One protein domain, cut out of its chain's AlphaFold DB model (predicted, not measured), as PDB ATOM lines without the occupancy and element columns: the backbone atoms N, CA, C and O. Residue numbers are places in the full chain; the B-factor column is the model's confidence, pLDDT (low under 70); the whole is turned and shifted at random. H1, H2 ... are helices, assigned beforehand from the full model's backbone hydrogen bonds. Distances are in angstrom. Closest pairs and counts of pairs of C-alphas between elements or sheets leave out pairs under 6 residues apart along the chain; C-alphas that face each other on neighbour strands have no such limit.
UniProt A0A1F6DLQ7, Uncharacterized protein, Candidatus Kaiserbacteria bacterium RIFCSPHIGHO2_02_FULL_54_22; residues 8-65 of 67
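What this domain is: This is residues 8 to 65 of the 67 residues of an uncharacterized protein of Candidatus Kaiserbacteria bacterium RIFCSPHIGHO2_02_FULL_54_22 (UniProt A0A1F6DLQ7). H1, H3 and H4 form a small three-helix bundle, their centres in a triangle, with H4 packing on both others. Short H2 lies beyond one end, near H3. The printed part has 58 residues with four named helices, H1 to H4 in order, and no named strand: all helix. It is compact, with a radius of gyration of the C-alphas of 11.1 A, spanning 32 by 22 by 17 A.

How they stand to each other: H1, residues 8 to 19, touches H4, residues 54 to 65, the same way at a shallow tilt of 14 degrees; their closest C-alphas, of Val 14 and Val 57, are 5.4 A apart. H2, residues 25 to 30, is close but not clearly touching H3, residues 32 to 45, about perpendicular at 82 degrees; their closest C-alphas, of Gly 27 and Cys 35, are 6.5 A apart. H3 and H4 touch as a helical hairpin, opposite ways at a shallow tilt of 25 degrees; their closest C-alphas, of Lys 33 and Leu 65, are 5.8 A apart. Every O i to N i+4 pair is within hydrogen-bond range in H1, H2 and H4, and 9 of 10 in H3.

Where its parts are: H1 begins at C-alpha 8 (47.163, -21.740, 8.774) and measures 16.5 A, H2 8.7 A, H3 20.3 A and H4 16.3 A from first to last C-alpha. H4 ends at C-alpha 65 (46.766, -40.244, 22.373).

The domain as a whole: The printed part has no cut and no long link. Residues 24 to 29 have pLDDT under 70.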
ATOM      1  N   SER A   8      45.775 -21.268   8.828       83.69
ATOM      2  CA  SER A   8      47.163 -21.740   8.774       83.69
ATOM      3  C   SER A   8      47.743 -21.936  10.179       83.69
ATOM      4  O   SER A   8      48.544 -22.848  10.381       83.69
ATOM      5  N   ALA A   9      47.269 -21.155  11.159       86.62
ATOM      6  CA  ALA A   9      47.594 -21.332  12.571       86.62
ATOM      7  C   ALA A   9      47.084 -22.683  13.109       86.62
ATOM      8  O   ALA A   9      47.871 -23.469  13.627       86.62
ATOM      9  N   THR A  10      45.809 -23.022  12.882       89.38
ATOM     10  CA  THR A  10      45.239 -24.334  13.245       89.38
ATOM     11  C   THR A  10      45.976 -25.486  12.571       89.38
ATOM     12  O   THR A  10      46.274 -26.488  13.215       89.38
ATOM     13  N   LYS A  11      46.307 -25.368  11.279       89.31
ATOM     14  CA  LYS A  11      47.052 -26.418  10.560       89.31
ATOM     15  C   LYS A  11      48.450 -26.630  11.138       89.31
ATOM     16  O   LYS A  11      48.894 -27.776  11.250       89.31
ATOM     17  N   SER A  12      49.131 -25.544  11.489       89.62
ATOM     18  CA  SER A  12      50.462 -25.594  12.099       89.62
ATOM     19  C   SER A  12      50.398 -26.254  13.472       89.62
ATOM     20  O   SER A  12      51.160 -27.180  13.731       89.62
ATOM     21  N   GLU A  13      49.411 -25.882  14.288       91.69
ATOM     22  CA  GLU A  13      49.197 -26.465  15.614       91.69
ATOM     23  C   GLU A  13      48.864 -27.965  15.535       91.69
ATOM     24  O   GLU A  13      49.471 -28.791  16.210       91.69
ATOM     25  N   VAL A  14      47.970 -28.363  14.624       91.94
ATOM     26  CA  VAL A  14      47.672 -29.780  14.349       91.94
ATOM     27  C   VAL A  14      48.929 -30.550  13.932       91.94
ATOM     28  O   VAL A  14      49.129 -31.695  14.342       91.94
ATOM     29  N   SER A  15      49.786 -29.942  13.110       90.50
ATOM     30  CA  SER A  15      51.035 -30.564  12.654       90.50
ATOM     31  C   SER A  15      52.045 -30.706  13.791       90.50
ATOM     32  O   SER A  15      52.727 -31.730  13.876       90.50
ATOM     33  N   PHE A  16      52.097 -29.718  14.685       90.44
ATOM     34  CA  PHE A  16      52.874 -29.764  15.916       90.44
ATOM     35  C   PHE A  16      52.413 -30.916  16.814       90.44
ATOM     36  O   PHE A  16      53.220 -31.790  17.122       90.44
ATOM     37  N   VAL A  17      51.115 -31.011  17.129       91.38
ATOM     38  CA  VAL A  17      50.547 -32.095  17.953       91.38
ATOM     39  C   VAL A  17      50.842 -33.474  17.356       91.38
ATOM     40  O   VAL A  17      51.275 -34.382  18.061       91.38
ATOM     41  N   LYS A  18      50.703 -33.640  16.033       88.94
ATOM     42  CA  LYS A  18      51.036 -34.906  15.354       88.94
ATOM     43  C   LYS A  18      52.502 -35.305  15.503       88.94
ATOM     44  O   LYS A  18      52.812 -36.494  15.436       88.94
ATOM     45  N   ARG A  19      53.408 -34.351  15.687       86.69
ATOM     46  CA  ARG A  19      54.855 -34.577  15.815       86.69
ATOM     47  C   ARG A  19      55.353 -34.466  17.256       86.69
ATOM     48  O   ARG A  19      56.534 -34.698  17.500       86.69
ATOM     49  N   LEU A  20      54.472 -34.136  18.195       87.50
ATOM     50  CA  LEU A  20      54.821 -33.915  19.587       87.50
ATOM     51  C   LEU A  20      55.455 -35.173  20.194       87.50
ATOM     52  O   LEU A  20      55.015 -36.291  19.934       87.50
ATOM     53  N   GLY A  21      56.524 -34.980  20.967       78.00
ATOM     54  CA  GLY A  21      57.269 -36.066  21.607       78.00
ATOM     55  C   GLY A  21      58.184 -36.883  20.684       78.00
ATOM     56  O   GLY A  21      58.959 -37.682  21.193       78.00
ATOM     57  N   ASN A  22      58.160 -36.672  19.359       78.19
ATOM     58  CA  ASN A  22      59.005 -37.436  18.424       78.19
ATOM     59  C   ASN A  22      60.413 -36.849  18.229       78.19
ATOM     60  O   ASN A  22      61.285 -37.550  17.731       78.19
ATOM     61  N   TRP A  23      60.624 -35.572  18.558       74.06
ATOM     62  CA  TRP A  23      61.836 -34.837  18.158       74.06
ATOM     63  C   TRP A  23      62.698 -34.346  19.321       74.06
ATOM     64  O   TRP A  23      63.791 -33.848  19.076       74.06
ATOM     65  N   SER A  24      62.233 -34.448  20.570       69.81
ATOM     66  CA  SER A  24      63.034 -34.056  21.733       69.81
ATOM     67  C   SER A  24      63.485 -35.283  22.511       69.81
ATOM     68  O   SER A  24      62.710 -36.209  22.732       69.81
ATOM     69  N   GLU A  25      64.732 -35.270  22.977       65.69
ATOM     70  CA  GLU A  25      65.307 -36.354  23.781       65.69
ATOM     71  C   GLU A  25      64.501 -36.588  25.073       65.69
ATOM     72  O   GLU A  25      64.277 -37.720  25.499       65.69
ATOM     73  N   GLN A  26      63.980 -35.505  25.660       66.06
ATOM     74  CA  GLN A  26      63.054 -35.548  26.793       66.06
ATOM     75  C   GLN A  26      61.689 -36.132  26.411       66.06
ATOM     76  O   GLN A  26      61.113 -36.877  27.195       66.06
ATOM     77  N   GLY A  27      61.181 -35.838  25.211       64.31
ATOM     78  CA  GLY A  27      59.936 -36.400  24.688       64.31
ATOM     79  C   GLY A  27      60.048 -37.891  24.378       64.31
ATOM     80  O   GLY A  27      59.119 -38.642  24.664       64.31
ATOM     81  N   SER A  28      61.210 -38.345  23.902       66.12
ATOM     82  CA  SER A  28      61.516 -39.772  23.771       66.12
ATOM     83  C   SER A  28      61.631 -40.468  25.130       66.12
ATOM     84  O   SER A  28      61.165 -41.595  25.258       66.12
ATOM     85  N   LYS A  29      62.186 -39.802  26.156       68.00
ATOM     86  CA  LYS A  29      62.282 -40.341  27.529       68.00
ATOM     87  C   LYS A  29      60.931 -40.389  28.257       68.00
ATOM     88  O   LYS A  29      60.643 -41.375  28.923       68.00
ATOM     89  N   LEU A  30      60.106 -39.344  28.139       76.38
ATOM     90  CA  LEU A  30      58.755 -39.280  28.725       76.38
ATOM     91  C   LEU A  30      57.739 -40.126  27.949       76.38
ATOM     92  O   LEU A  30      56.720 -40.548  28.495       76.38
ATOM     93  N   GLY A  31      58.009 -40.363  26.669       82.25
ATOM     94  CA  GLY A  31      57.090 -40.999  25.747       82.25
ATOM     95  C   GLY A  31      56.099 -40.002  25.149       82.25
ATOM     96  O   GLY A  31      55.583 -39.085  25.799       82.25
ATOM     97  N   ARG A  32      55.776 -40.229  23.874       85.25
ATOM     98  CA  ARG A  32      54.804 -39.447  23.099       85.25
ATOM     99  C   ARG A  32      53.467 -39.273  23.829       85.25
ATOM    100  O   ARG A  32      52.897 -38.185  23.801       85.25
ATOM    101  N   LYS A  33      53.001 -40.320  24.516       85.62
ATOM    102  CA  LYS A  33      51.743 -40.321  25.273       85.62
ATOM    103  C   LYS A  33      51.742 -39.282  26.400       85.62
ATOM    104  O   LYS A  33      50.810 -38.493  26.479       85.62
ATOM    105  N   ALA A  34      52.801 -39.223  27.209       87.31
ATOM    106  CA  ALA A  34      52.917 -38.244  28.292       87.31
ATOM    107  C   ALA A  34      52.998 -36.803  27.759       87.31
ATOM    108  O   ALA A  34      52.425 -35.888  28.345       87.31
ATOM    109  N   CYS A  35      53.654 -36.604  26.612       89.88
ATOM    110  CA  CYS A  35      53.709 -35.295  25.962       89.88
ATOM    111  C   CYS A  35      52.325 -34.837  25.475       89.88
ATOM    112  O   CYS A  35      51.957 -33.679  25.665       89.88
ATOM    113  N   LEU A  36      51.559 -35.738  24.851       90.62
ATOM    114  CA  LEU A  36      50.197 -35.459  24.388       90.62
ATOM    115  C   LEU A  36      49.241 -35.198  25.554       90.62
ATOM    116  O   LEU A  36      48.431 -34.279  25.474       90.62
ATOM    117  N   ASP A  37      49.367 -35.958  26.640       90.81
ATOM    118  CA  ASP A  37      48.560 -35.771  27.844       90.81
ATOM    119  C   ASP A  37      48.817 -34.395  28.481       90.81
ATOM    120  O   ASP A  37      47.889 -33.608  28.674       90.81
ATOM    121  N   GLY A  38      50.091 -34.031  28.673       91.75
ATOM    122  CA  GLY A  38      50.471 -32.705  29.166       91.75
ATOM    123  C   GLY A  38      50.020 -31.569  28.241       91.75
ATOM    124  O   GLY A  38      49.579 -30.520  28.716       91.75
ATOM    125  N   TYR A  39      50.063 -31.784  26.923       92.50
ATOM    126  CA  TYR A  39      49.522 -30.831  25.957       92.50
ATOM    127  C   TYR A  39      48.013 -30.637  26.130       92.50
ATOM    128  O   TYR A  39      47.565 -29.496  26.180       92.50
ATOM    129  N   ILE A  40      47.231 -31.716  26.257       92.50
ATOM    130  CA  ILE A  40      45.774 -31.641  26.456       92.50
ATOM    131  C   ILE A  40      45.454 -30.890  27.752       92.50
ATOM    132  O   ILE A  40      44.683 -29.933  27.715       92.50
ATOM    133  N   GLN A  41      46.114 -31.232  28.862       92.81
ATOM    134  CA  GLN A  41      45.912 -30.543  30.141       92.81
ATOM    135  C   GLN A  41      46.240 -29.040  30.060       92.81
ATOM    136  O   GLN A  41      45.552 -28.206  30.652       92.81
ATOM    137  N   GLY A  42      47.298 -28.668  29.330       92.56
ATOM    138  CA  GLY A  42      47.647 -27.265  29.089       92.56
ATOM    139  C   GLY A  42      46.645 -26.557  28.170       92.56
ATOM    140  O   GLY A  42      46.245 -25.422  28.429       92.56
ATOM    141  N   ALA A  43      46.193 -27.246  27.125       91.88
ATOM    142  CA  ALA A  43      45.208 -26.763  26.166       91.88
ATOM    143  C   ALA A  43      43.833 -26.513  26.815       91.88
ATOM    144  O   ALA A  43      43.141 -25.557  26.456       91.88
ATOM    145  N   GLU A  44      43.436 -27.316  27.803       89.44
ATOM    146  CA  GLU A  44      42.205 -27.096  28.572       89.44
ATOM    147  C   GLU A  44      42.250 -25.807  29.399       89.44
ATOM    148  O   GLU A  44      41.253 -25.088  29.460       89.44
ATOM    149  N   LYS A  45      43.418 -25.478  29.964       92.44
ATOM    150  CA  LYS A  45      43.645 -24.263  30.766       92.44
ATOM    151  C   LYS A  45      43.828 -23.003  29.918       92.44
ATOM    152  O   LYS A  45      43.752 -21.893  30.439       92.44
ATOM    153  N   ARG A  46      44.082 -23.155  28.617       90.94
ATOM    154  CA  ARG A  46      44.273 -22.040  27.688       90.94
ATOM    155  C   ARG A  46      42.940 -21.337  27.418       90.94
ATOM    156  O   ARG A  46      42.061 -21.892  26.754       90.94
ATOM    157  N   THR A  47      42.823 -20.108  27.913       90.38
ATOM    158  CA  THR A  47      41.642 -19.241  27.770       90.38
ATOM    159  C   THR A  47      41.587 -18.523  26.425       90.38
ATOM    160  O   THR A  47      40.497 -18.330  25.896       90.38
ATOM    161  N   ASP A  48      42.742 -18.190  25.842       89.94
ATOM    162  CA  ASP A  48      42.840 -17.535  24.536       89.94
ATOM    163  C   ASP A  48      43.613 -18.387  23.520       89.94
ATOM    164  O   ASP A  48      44.793 -18.711  23.686       89.94
ATOM    165  N   TRP A  49      42.923 -18.752  22.443       87.88
ATOM    166  CA  TRP A  49      43.464 -19.495  21.305       87.88
ATOM    167  C   TRP A  49      43.724 -18.593  20.093       87.88
ATOM    168  O   TRP A  49      44.271 -19.052  19.086       87.88
ATOM    169  N   GLY A  50      43.357 -17.313  20.187       88.44
ATOM    170  CA  GLY A  50      43.349 -16.362  19.093       88.44
ATOM    171  C   GLY A  50      42.598 -16.926  17.894       88.44
ATOM    172  O   GLY A  50      41.402 -17.191  17.930       88.44
ATOM    173  N   ASN A  51      43.350 -17.151  16.824       87.19
ATOM    174  CA  ASN A  51      42.847 -17.623  15.542       87.19
ATOM    175  C   ASN A  51      42.851 -19.161  15.399       87.19
ATOM    176  O   ASN A  51      42.453 -19.692  14.362       87.19
ATOM    177  N   ILE A  52      43.319 -19.894  16.408       90.31
ATOM    178  CA  ILE A  52      43.408 -21.355  16.367       90.31
ATOM    179  C   ILE A  52      42.058 -21.973  16.745       90.31
ATOM    180  O   ILE A  52      41.448 -21.624  17.753       90.31
ATOM    181  N   ASP A  53      41.619 -22.957  15.963       90.12
ATOM    182  CA  ASP A  53      40.452 -23.773  16.299       90.12
ATOM    183  C   ASP A  53      40.831 -24.808  17.367       90.12
ATOM    184  O   ASP A  53      41.359 -25.886  17.068       90.12
ATOM    185  N   LYS A  54      40.543 -24.462  18.626       90.38
ATOM    186  CA  LYS A  54      40.739 -25.321  19.802       90.38
ATOM    187  C   LYS A  54      40.158 -26.720  19.606       90.38
ATOM    188  O   LYS A  54      40.811 -27.706  19.943       90.38
ATOM    189  N   ASN A  55      38.938 -26.819  19.082       90.19
ATOM    190  CA  ASN A  55      38.227 -28.092  18.990       90.19
ATOM    191  C   ASN A  55      38.897 -29.014  17.972       90.19
ATOM    192  O   ASN A  55      39.081 -30.201  18.239       90.19
ATOM    193  N   ALA A  56      39.318 -28.463  16.831       90.19
ATOM    194  CA  ALA A  56      40.062 -29.219  15.829       90.19
ATOM    195  C   ALA A  56      41.395 -29.746  16.385       90.19
ATOM    196  O   ALA A  56      41.740 -30.910  16.170       90.19
ATOM    197  N   VAL A  57      42.129 -28.914  17.126       91.62
ATOM    198  CA  VAL A  57      43.434 -29.274  17.695       91.62
ATOM    199  C   VAL A  57      43.302 -30.316  18.808       91.62
ATOM    200  O   VAL A  57      43.990 -31.339  18.765       91.62
ATOM    201  N   LEU A  58      42.386 -30.116  19.761       91.81
ATOM    202  CA  LEU A  58      42.139 -31.072  20.846       91.81
ATOM    203  C   LEU A  58      41.662 -32.423  20.320       91.81
ATOM    204  O   LEU A  58      42.142 -33.458  20.780       91.81
ATOM    205  N   LYS A  59      40.790 -32.434  19.304       91.50
ATOM    206  CA  LYS A  59      40.350 -33.679  18.665       91.50
ATOM    207  C   LYS A  59      41.528 -34.457  18.080       91.50
ATOM    208  O   LYS A  59      41.589 -35.678  18.224       91.50
ATOM    209  N   VAL A  60      42.480 -33.772  17.442       91.69
ATOM    210  CA  VAL A  60      43.701 -34.412  16.928       91.69
ATOM    211  C   VAL A  60      44.576 -34.923  18.069       91.69
ATOM    212  O   VAL A  60      45.062 -36.046  17.973       91.69
ATOM    213  N   ALA A  61      44.755 -34.149  19.143       91.06
ATOM    214  CA  ALA A  61      45.548 -34.561  20.301       91.06
ATOM    215  C   ALA A  61      44.977 -35.824  20.964       91.06
ATOM    216  O   ALA A  61      45.707 -36.788  21.175       91.06
ATOM    217  N   GLN A  62      43.663 -35.862  21.193       90.56
ATOM    218  CA  GLN A  62      42.960 -37.026  21.741       90.56
ATOM    219  C   GLN A  62      43.055 -38.243  20.811       90.56
ATOM    220  O   GLN A  62      43.358 -39.345  21.258       90.56
ATOM    221  N   THR A  63      42.874 -38.045  19.500       89.75
ATOM    222  CA  THR A  63      43.012 -39.123  18.502       89.75
ATOM    223  C   THR A  63      44.445 -39.660  18.431       89.75
ATOM    224  O   THR A  63      44.652 -40.843  18.179       89.75
ATOM    225  N   ALA A  64      45.447 -38.800  18.625       87.12
ATOM    226  CA  ALA A  64      46.852 -39.191  18.652       87.12
ATOM    227  C   ALA A  64      47.254 -39.881  19.964       87.12
ATOM    228  O   ALA A  64      48.213 -40.641  19.954       87.12
ATOM    229  N   LEU A  65      46.554 -39.605  21.070       85.81
ATOM    230  CA  LEU A  65      46.766 -40.244  22.373       85.81
ATOM    231  C   LEU A  65      46.183 -41.666  22.424       85.81
ATOM    232  O   LEU A  65      46.675 -42.509  23.172       85.81
TER     233      LEU A  65